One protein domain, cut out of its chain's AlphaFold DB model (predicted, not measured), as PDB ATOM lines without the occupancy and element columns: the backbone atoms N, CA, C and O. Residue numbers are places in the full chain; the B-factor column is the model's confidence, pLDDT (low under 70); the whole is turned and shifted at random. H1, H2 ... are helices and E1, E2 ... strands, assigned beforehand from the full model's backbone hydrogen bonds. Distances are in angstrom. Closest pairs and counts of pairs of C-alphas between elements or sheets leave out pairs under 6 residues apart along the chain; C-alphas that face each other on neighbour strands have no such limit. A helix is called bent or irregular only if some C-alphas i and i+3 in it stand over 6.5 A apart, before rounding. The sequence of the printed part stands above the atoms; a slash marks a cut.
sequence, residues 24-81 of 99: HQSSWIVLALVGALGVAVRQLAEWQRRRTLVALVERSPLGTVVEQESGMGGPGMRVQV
ATOM      1  N   HIS A  24      84.945   1.506 100.210       55.19
ATOM      2  CA  HIS A  24      84.152   1.643 101.437       55.19
ATOM      3  C   HIS A  24      84.317   3.029 102.084       55.19
ATOM      4  O   HIS A  24      83.357   3.571 102.637       55.19
ATOM      5  N   GLN A  25      85.500   3.649 101.999       58.81
ATOM      6  CA  GLN A  25      85.662   5.027 102.475       58.81
ATOM      7  C   GLN A  25      84.945   6.051 101.584       58.81
ATOM      8  O   GLN A  25      84.571   7.119 102.054       58.81
ATOM      9  N   SER A  26      84.708   5.757 100.310       67.31
ATOM     10  CA  SER A  26      84.043   6.731  99.447       67.31
ATOM     11  C   SER A  26      82.529   6.801  99.683       67.31
ATOM     12  O   SER A  26      81.925   7.849  99.459       67.31
ATOM     13  N   SER A  27      81.895   5.718 100.141       78.56
ATOM     14  CA  SER A  27      80.430   5.644 100.246       78.56
ATOM     15  C   SER A  27      79.855   6.491 101.385       78.56
ATOM     16  O   SER A  27      78.839   7.157 101.193       78.56
ATOM     17  N   TRP A  28      80.510   6.539 102.550       86.00
ATOM     18  CA  TRP A  28      80.029   7.344 103.684       86.00
ATOM     19  C   TRP A  28      80.130   8.847 103.415       86.00
ATOM     20  O   TRP A  28      79.244   9.590 103.830       86.00
ATOM     21  N   ILE A  29      81.145   9.292 102.666       87.88
ATOM     22  CA  ILE A  29      81.290  10.696 102.251       87.88
ATOM     23  C   ILE A  29      80.136  11.092 101.328       87.88
ATOM     24  O   ILE A  29      79.524  12.140 101.520       87.88
ATOM     25  N   VAL A  30      79.798  10.237 100.358       86.56
ATOM     26  CA  VAL A  30      78.669  10.478  99.449       86.56
ATOM     27  C   VAL A  30      77.352  10.532 100.224       86.56
ATOM     28  O   VAL A  30      76.570  11.459 100.028       86.56
ATOM     29  N   LEU A  31      77.117   9.600 101.153       88.44
ATOM     30  CA  LEU A  31      75.912   9.606 101.990       88.44
ATOM     31  C   LEU A  31      75.837  10.844 102.893       88.44
ATOM     32  O   LEU A  31      74.773  11.452 103.007       88.44
ATOM     33  N   ALA A  32      76.958  11.251 103.492       90.56
ATOM     34  CA  ALA A  32      77.038  12.458 104.304       90.56
ATOM     35  C   ALA A  32      76.745  13.716 103.475       90.56
ATOM     36  O   ALA A  32      75.981  14.569 103.919       90.56
ATOM     37  N   LEU A  33      77.283  13.808 102.254       92.25
ATOM     38  CA  LEU A  33      77.007  14.913 101.335       92.25
ATOM     39  C   LEU A  33      75.536  14.959 100.921       92.25
ATOM     40  O   LEU A  33      74.934  16.029 100.962       92.25
ATOM     41  N   VAL A  34      74.935  13.822 100.564       92.50
ATOM     42  CA  VAL A  34      73.510  13.751 100.200       92.50
ATOM     43  C   VAL A  34      72.627  14.148 101.385       92.50
ATOM     44  O   VAL A  34      71.698  14.939 101.221       92.50
ATOM     45  N   GLY A  35      72.940  13.659 102.589       91.00
ATOM     46  CA  GLY A  35      72.236  14.036 103.813       91.00
ATOM     47  C   GLY A  35      72.359  15.529 104.119       91.00
ATOM     48  O   GLY A  35      71.350  16.203 104.328       91.00
ATOM     49  N   ALA A  36      73.580  16.068 104.077       90.44
ATOM     50  CA  ALA A  36      73.846  17.486 104.303       90.44
ATOM     51  C   ALA A  36      73.138  18.372 103.271       90.44
ATOM     52  O   ALA A  36      72.525  19.372 103.643       90.44
ATOM     53  N   LEU A  37      73.153  17.983 101.993       91.75
ATOM     54  CA  LEU A  37      72.456  18.695 100.926       91.75
ATOM     55  C   LEU A  37      70.940  18.681 101.148       91.75
ATOM     56  O   LEU A  37      70.297  19.724 101.048       91.75
ATOM     57  N   GLY A  38      70.370  17.531 101.513       88.19
ATOM     58  CA  GLY A  38      68.949  17.417 101.837       88.19
ATOM     59  C   GLY A  38      68.538  18.334 102.992       88.19
ATOM     60  O   GLY A  38      67.535  19.043 102.894       88.19
ATOM     61  N   VAL A  39      69.335  18.382 104.065       87.00
ATOM     62  CA  VAL A  39      69.100  19.294 105.195       87.00
ATOM     63  C   VAL A  39      69.236  20.751 104.757       87.00
ATOM     64  O   VAL A  39      68.345  21.547 105.038       87.00
ATOM     65  N   ALA A  40      70.297  21.103 104.030       86.25
ATOM     66  CA  ALA A  40      70.528  22.465 103.556       86.25
ATOM     67  C   ALA A  40      69.373  22.974 102.681       86.25
ATOM     68  O   ALA A  40      68.896  24.089 102.886       86.25
ATOM     69  N   VAL A  41      68.864  22.143 101.766       86.62
ATOM     70  CA  VAL A  41      67.711  22.482 100.921       86.62
ATOM     71  C   VAL A  41      66.452  22.698 101.763       86.62
ATOM     72  O   VAL A  41      65.743  23.680 101.546       86.62
ATOM     73  N   ARG A  42      66.179  21.841 102.759       81.69
ATOM     74  CA  ARG A  42      65.025  22.023 103.660       81.69
ATOM     75  C   ARG A  42      65.136  23.302 104.482       81.69
ATOM     76  O   ARG A  42      64.161  24.041 104.580       81.69
ATOM     77  N   GLN A  43      66.319  23.585 105.023       83.31
ATOM     78  CA  GLN A  43      66.572  24.801 105.791       83.31
ATOM     79  C   GLN A  43      66.428  26.052 104.921       83.31
ATOM     80  O   GLN A  43      65.841  27.037 105.361       83.31
ATOM     81  N   LEU A  44      66.910  26.012 103.675       85.12
ATOM     82  CA  LEU A  44      66.765  27.120 102.735       85.12
ATOM     83  C   LEU A  44      65.297  27.349 102.355       85.12
ATOM     84  O   LEU A  44      64.847  28.493 102.339       85.12
ATOM     85  N   ALA A  45      64.544  26.279 102.088       80.81
ATOM     86  CA  ALA A  45      63.116  26.361 101.791       80.81
ATOM     87  C   ALA A  45      62.326  26.959 102.968       80.81
ATOM     88  O   ALA A  45      61.509  27.859 102.776       80.81
ATOM     89  N   GLU A  46      62.617  26.517 104.192       82.50
ATOM     90  CA  GLU A  46      62.012  27.057 105.411       82.50
ATOM     91  C   GLU A  46      62.395  28.527 105.634       82.50
ATOM     92  O   GLU A  46      61.556  29.352 105.998       82.50
ATOM     93  N   TRP A  47      63.647  28.896 105.356       85.00
ATOM     94  CA  TRP A  47      64.100  30.278 105.477       85.00
ATOM     95  C   TRP A  47      63.403  31.211 104.482       85.00
ATOM     96  O   TRP A  47      62.922  32.279 104.868       85.00
ATOM     97  N   GLN A  48      63.288  30.792 103.219       83.12
ATOM     98  CA  GLN A  48      62.527  31.524 102.204       83.12
ATOM     99  C   GLN A  48      61.065  31.674 102.624       83.12
ATOM    100  O   GLN A  48      60.503  32.764 102.536       83.12
ATOM    101  N   ARG A  49      60.465  30.611 103.167       74.38
ATOM    102  CA  ARG A  49      59.084  30.642 103.644       74.38
ATOM    103  C   ARG A  49      58.870  31.664 104.754       74.38
ATOM    104  O   ARG A  49      57.934  32.456 104.679       74.38
ATOM    105  N   ARG A  50      59.759  31.689 105.749       80.94
ATOM    106  CA  ARG A  50      59.711  32.677 106.836       80.94
ATOM    107  C   ARG A  50      59.834  34.098 106.309       80.94
ATOM    108  O   ARG A  50      59.084  34.962 106.746       80.94
ATOM    109  N   ARG A  51      60.724  34.342 105.341       83.38
ATOM    110  CA  ARG A  51      60.841  35.665 104.711       83.38
ATOM    111  C   ARG A  51      59.574  36.086 103.982       83.38
ATOM    112  O   ARG A  51      59.156  37.228 104.139       83.38
ATOM    113  N   THR A  52      58.956  35.185 103.225       81.62
ATOM    114  CA  THR A  52      57.701  35.486 102.528       81.62
ATOM    115  C   THR A  52      56.575  35.774 103.513       81.62
ATOM    116  O   THR A  52      55.814  36.711 103.302       81.62
ATOM    117  N   LEU A  53      56.494  35.028 104.619       80.19
ATOM    118  CA  LEU A  53      55.500  35.269 105.663       80.19
ATOM    119  C   LEU A  53      55.705  36.635 106.328       80.19
ATOM    120  O   LEU A  53      54.746  37.388 106.455       80.19
ATOM    121  N   VAL A  54      56.942  36.989 106.686       83.25
ATOM    122  CA  VAL A  54      57.259  38.313 107.251       83.25
ATOM    123  C   VAL A  54      56.883  39.425 106.273       83.25
ATOM    124  O   VAL A  54      56.174  40.353 106.649       83.25
ATOM    125  N   ALA A  55      57.266  39.296 105.000       84.75
ATOM    126  CA  ALA A  55      56.931  40.281 103.976       84.75
ATOM    127  C   ALA A  55      55.413  40.412 103.752       84.75
ATOM    128  O   ALA A  55      54.925  41.513 103.493       84.75
ATOM    129  N   LEU A  56      54.669  39.306 103.850       81.44
ATOM    130  CA  LEU A  56      53.211  39.317 103.786       81.44
ATOM    131  C   LEU A  56      52.623  40.044 104.990       81.44
ATOM    132  O   LEU A  56      51.840  40.960 104.789       81.44
ATOM    133  N   VAL A  57      53.031  39.707 106.214       78.81
ATOM    134  CA  VAL A  57      52.529  40.356 107.435       78.81
ATOM    135  C   VAL A  57      52.802  41.862 107.421       78.81
ATOM    136  O   VAL A  57      51.905  42.640 107.728       78.81
ATOM    137  N   GLU A  58      53.997  42.287 107.001       82.38
ATOM    138  CA  GLU A  58      54.372  43.707 106.945       82.38
ATOM    139  C   GLU A  58      53.577  44.514 105.910       82.38
ATOM    140  O   GLU A  58      53.327  45.701 106.116       82.38
ATOM    141  N   ARG A  59      53.205  43.900 104.780       81.00
ATOM    142  CA  ARG A  59      52.561  44.602 103.654       81.00
ATOM    143  C   ARG A  59      51.071  44.320 103.515       81.00
ATOM    144  O   ARG A  59      50.417  44.943 102.680       81.00
ATOM    145  N   SER A  60      50.537  43.361 104.263       74.50
ATOM    146  CA  SER A  60      49.158  42.924 104.086       74.50
ATOM    147  C   SER A  60      48.153  43.923 104.668       74.50
ATOM    148  O   SER A  60      48.361  44.438 105.768       74.50
ATOM    149  N   PRO A  61      47.038  44.191 103.964       74.25
ATOM    150  CA  PRO A  61      45.928  44.941 104.533       74.25
ATOM    151  C   PRO A  61      45.273  44.155 105.680       74.25
ATOM    152  O   PRO A  61      45.289  42.917 105.698       74.25
ATOM    153  N   LEU A  62      44.663  44.878 106.625       72.00
ATOM    154  CA  LEU A  62      43.924  44.294 107.750       72.00
ATOM    155  C   LEU A  62      42.890  43.267 107.255       72.00
ATOM    156  O   LEU A  62      42.171  43.514 106.288       72.00
ATOM    157  N   GLY A  63      42.815  42.120 107.936       68.75
ATOM    158  CA  GLY A  63      41.917  41.009 107.586       68.75
ATOM    159  C   GLY A  63      42.536  39.914 106.712       68.75
ATOM    160  O   GLY A  63      41.880  38.904 106.476       68.75
ATOM    161  N   THR A  64      43.793  40.070 106.287       74.12
ATOM    162  CA  THR A  64      44.515  39.030 105.539       74.12
ATOM    163  C   THR A  64      44.738  37.781 106.398       74.12
ATOM    164  O   THR A  64      45.248  37.873 107.516       74.12
ATOM    165  N   VAL A  65      44.383  36.610 105.865       76.00
ATOM    166  CA  VAL A  65      44.562  35.303 106.521       76.00
ATOM    167  C   VAL A  65      45.625  34.507 105.769       76.00
ATOM    168  O   VAL A  65      45.543  34.342 104.550       76.00
ATOM    169  N   VAL A  66      46.626  34.011 106.499       73.56
ATOM    170  CA  VAL A  66      47.673  33.124 105.975       73.56
ATOM    171  C   VAL A  66      47.503  31.757 106.623       73.56
ATOM    172  O   VAL A  66      47.654  31.623 107.835       73.56
ATOM    173  N   GLU A  67      47.198  30.746 105.814       76.56
ATOM    174  CA  GLU A  67      47.069  29.363 106.264       76.56
ATOM    175  C   GLU A  67      48.265  28.541 105.784       76.56
ATOM    176  O   GLU A  67      48.666  28.587 104.614       76.56
ATOM    177  N   GLN A  68      48.860  27.814 106.728       72.38
ATOM    178  CA  GLN A  68      50.099  27.085 106.538       72.38
ATOM    179  C   GLN A  68      49.863  25.587 106.762       72.38
ATOM    180  O   GLN A  68      49.932  25.111 107.893       72.38
ATOM    181  N   GLU A  69      49.616  24.830 105.693       74.75
ATOM    182  CA  GLU A  69      49.460  23.374 105.798       74.75
ATOM    183  C   GLU A  69      50.825  22.702 105.999       74.75
ATOM    184  O   GLU A  69      51.830  23.104 105.404       74.75
ATOM    185  N   SER A  70      50.877  21.671 106.846       62.75
ATOM    186  CA  SER A  70      52.098  20.913 107.141       62.75
ATOM    187  C   SER A  70      52.012  19.528 106.490       62.75
ATOM    188  O   SER A  70      51.142  18.740 106.848       62.75
ATOM    189  N   GLY A  71      52.893  19.221 105.527       64.19
ATOM    190  CA  GLY A  71      52.865  17.950 104.787       64.19
ATOM    191  C   GLY A  71      54.197  17.553 104.130       64.19
ATOM    192  O   GLY A  71      55.024  18.403 103.783       64.19
ATOM    193  N   MET A  72      54.418  16.239 103.964       46.03
ATOM    194  CA  MET A  72      55.525  15.683 103.167       46.03
ATOM    195  C   MET A  72      55.278  15.972 101.683       46.03
ATOM    196  O   MET A  72      54.282  15.530 101.128       46.03
ATOM    197  N   GLY A  73      56.184  16.720 101.055       60.91
ATOM    198  CA  GLY A  73      55.988  17.313  99.721       60.91
ATOM    199  C   GLY A  73      56.219  18.823  99.716       60.91
ATOM    200  O   GLY A  73      56.352  19.444  98.667       60.91
ATOM    201  N   GLY A  74      56.366  19.392 100.909       58.88
ATOM    202  CA  GLY A  74      56.528  20.814 101.080       58.88
ATOM    203  C   GLY A  74      55.165  21.481 101.261       58.88
ATOM    204  O   GLY A  74      54.127  20.935 100.892       58.88
ATOM    205  N   PRO A  75      55.145  22.627 101.926       61.91
ATOM    206  CA  PRO A  75      53.949  23.021 102.637       61.91
ATOM    207  C   PRO A  75      53.129  24.039 101.829       61.91
ATOM    208  O   PRO A  75      53.611  25.127 101.496       61.91
ATOM    209  N   GLY A  76      51.882  23.683 101.507       67.19
ATOM    210  CA  GLY A  76      50.935  24.582 100.850       67.19
ATOM    211  C   GLY A  76      50.750  25.843 101.690       67.19
ATOM    212  O   GLY A  76      50.521  25.770 102.897       67.19
ATOM    213  N   MET A  77      50.931  27.011 101.079       72.00
ATOM    214  CA  MET A  77      50.660  28.294 101.721       72.00
ATOM    215  C   MET A  77      49.510  28.948 100.973       72.00
ATOM    216  O   MET A  77      49.647  29.267  99.790       72.00
ATOM    217  N   ARG A  78      48.373  29.113 101.648       74.50
ATOM    218  CA  ARG A  78      47.222  29.837 101.109       74.50
ATOM    219  C   ARG A  78      47.186  31.217 101.743       74.50
ATOM    220  O   ARG A  78      47.269  31.348 102.960       74.50
ATOM    221  N   VAL A  79      47.091  32.243 100.905       75.00
ATOM    222  CA  VAL A  79      47.002  33.636 101.342       75.00
ATOM    223  C   VAL A  79      45.678  34.187 100.841       75.00
ATOM    224  O   VAL A  79      45.465  34.283  99.634       75.00
ATOM    225  N   GLN A  80      44.791  34.544 101.764       79.62
ATOM    226  CA  GLN A  80      43.562  35.261 101.456       79.62
ATOM    227  C   GLN A  80      43.768  36.735 101.801       79.62
ATOM    228  O   GLN A  80      43.840  37.092 102.973       79.62
ATOM    229  N   VAL A  81      43.889  37.583 100.778       75.88
ATOM    230  CA  VAL A  81      44.077  39.034 100.929       75.88
ATOM    231  C   VAL A  81      42.720  39.733 100.882       75.88
ATOM    232  O   VAL A  81      42.007  39.615  99.888       75.88
TER     233      VAL A  81
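Overview. This is residues 24 to 81 of the 99 residues of an uncharacterized protein of Streptomyces rubellomurinus (strain ATCC 31215) (UniProt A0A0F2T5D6). One long helix, H1, makes the length of this model, and after it the chain folds back as a small two-stranded hairpin, E1 and E2, beside the last part of the helix. The first half of H1, residues 24 to 41, sticks out free of the rest. The printed part has 58 residues with one named helix and two named strands, in the order H1, E1, E2; the sheet E1 - E2 is antiparallel and the class is mostly helix. The whole is extended, with a radius of gyration of the C-alphas of 17.0 A and spans of 59 by 20 by 8 A.

Along the chain. Find C-alpha 24 at (84.152, 1.643, 101.437); from there H1, residues 24 to 59, runs 53.4 A to C-alpha 59 at (52.561, 44.602, 103.654). H1 is neither bent nor irregular, but only just: C-alphas 25 and 28 are 6.2 A apart. Next comes E1, residues 65 to 68, and then E2, residues 77 to 80, which ends at C-alpha 80 at (43.562, 35.261, 101.456).

Arrangement. Look first at the hairpin E1 and E2, antiparallel with 168 degrees between their directions. C-alphas 66 and 79 face each other at 4.7 A; N 67 and O 78 are within hydrogen-bond range at 2.9 A, as are N 80 and O 65 at 2.9 A. H1 and E1 are near each other, with 6 pairs of C-alphas within 10 A. H1 and E2 are apart. In H1, 30 of 32 O i to N i+4 pairs are within hydrogen-bond range.

Size, cuts and confidence. The farthest C-alphas, of His 24 and Leu 62, are 59.0 A apart. The printed part has no cut. The link from H1 to E1 is tight, with 5 residues, and that from E1 to E2 short, with 8. Mean pLDDT of the printed part is 77.8; residues 24 to 26, 63 and 70 to 76 are under 70.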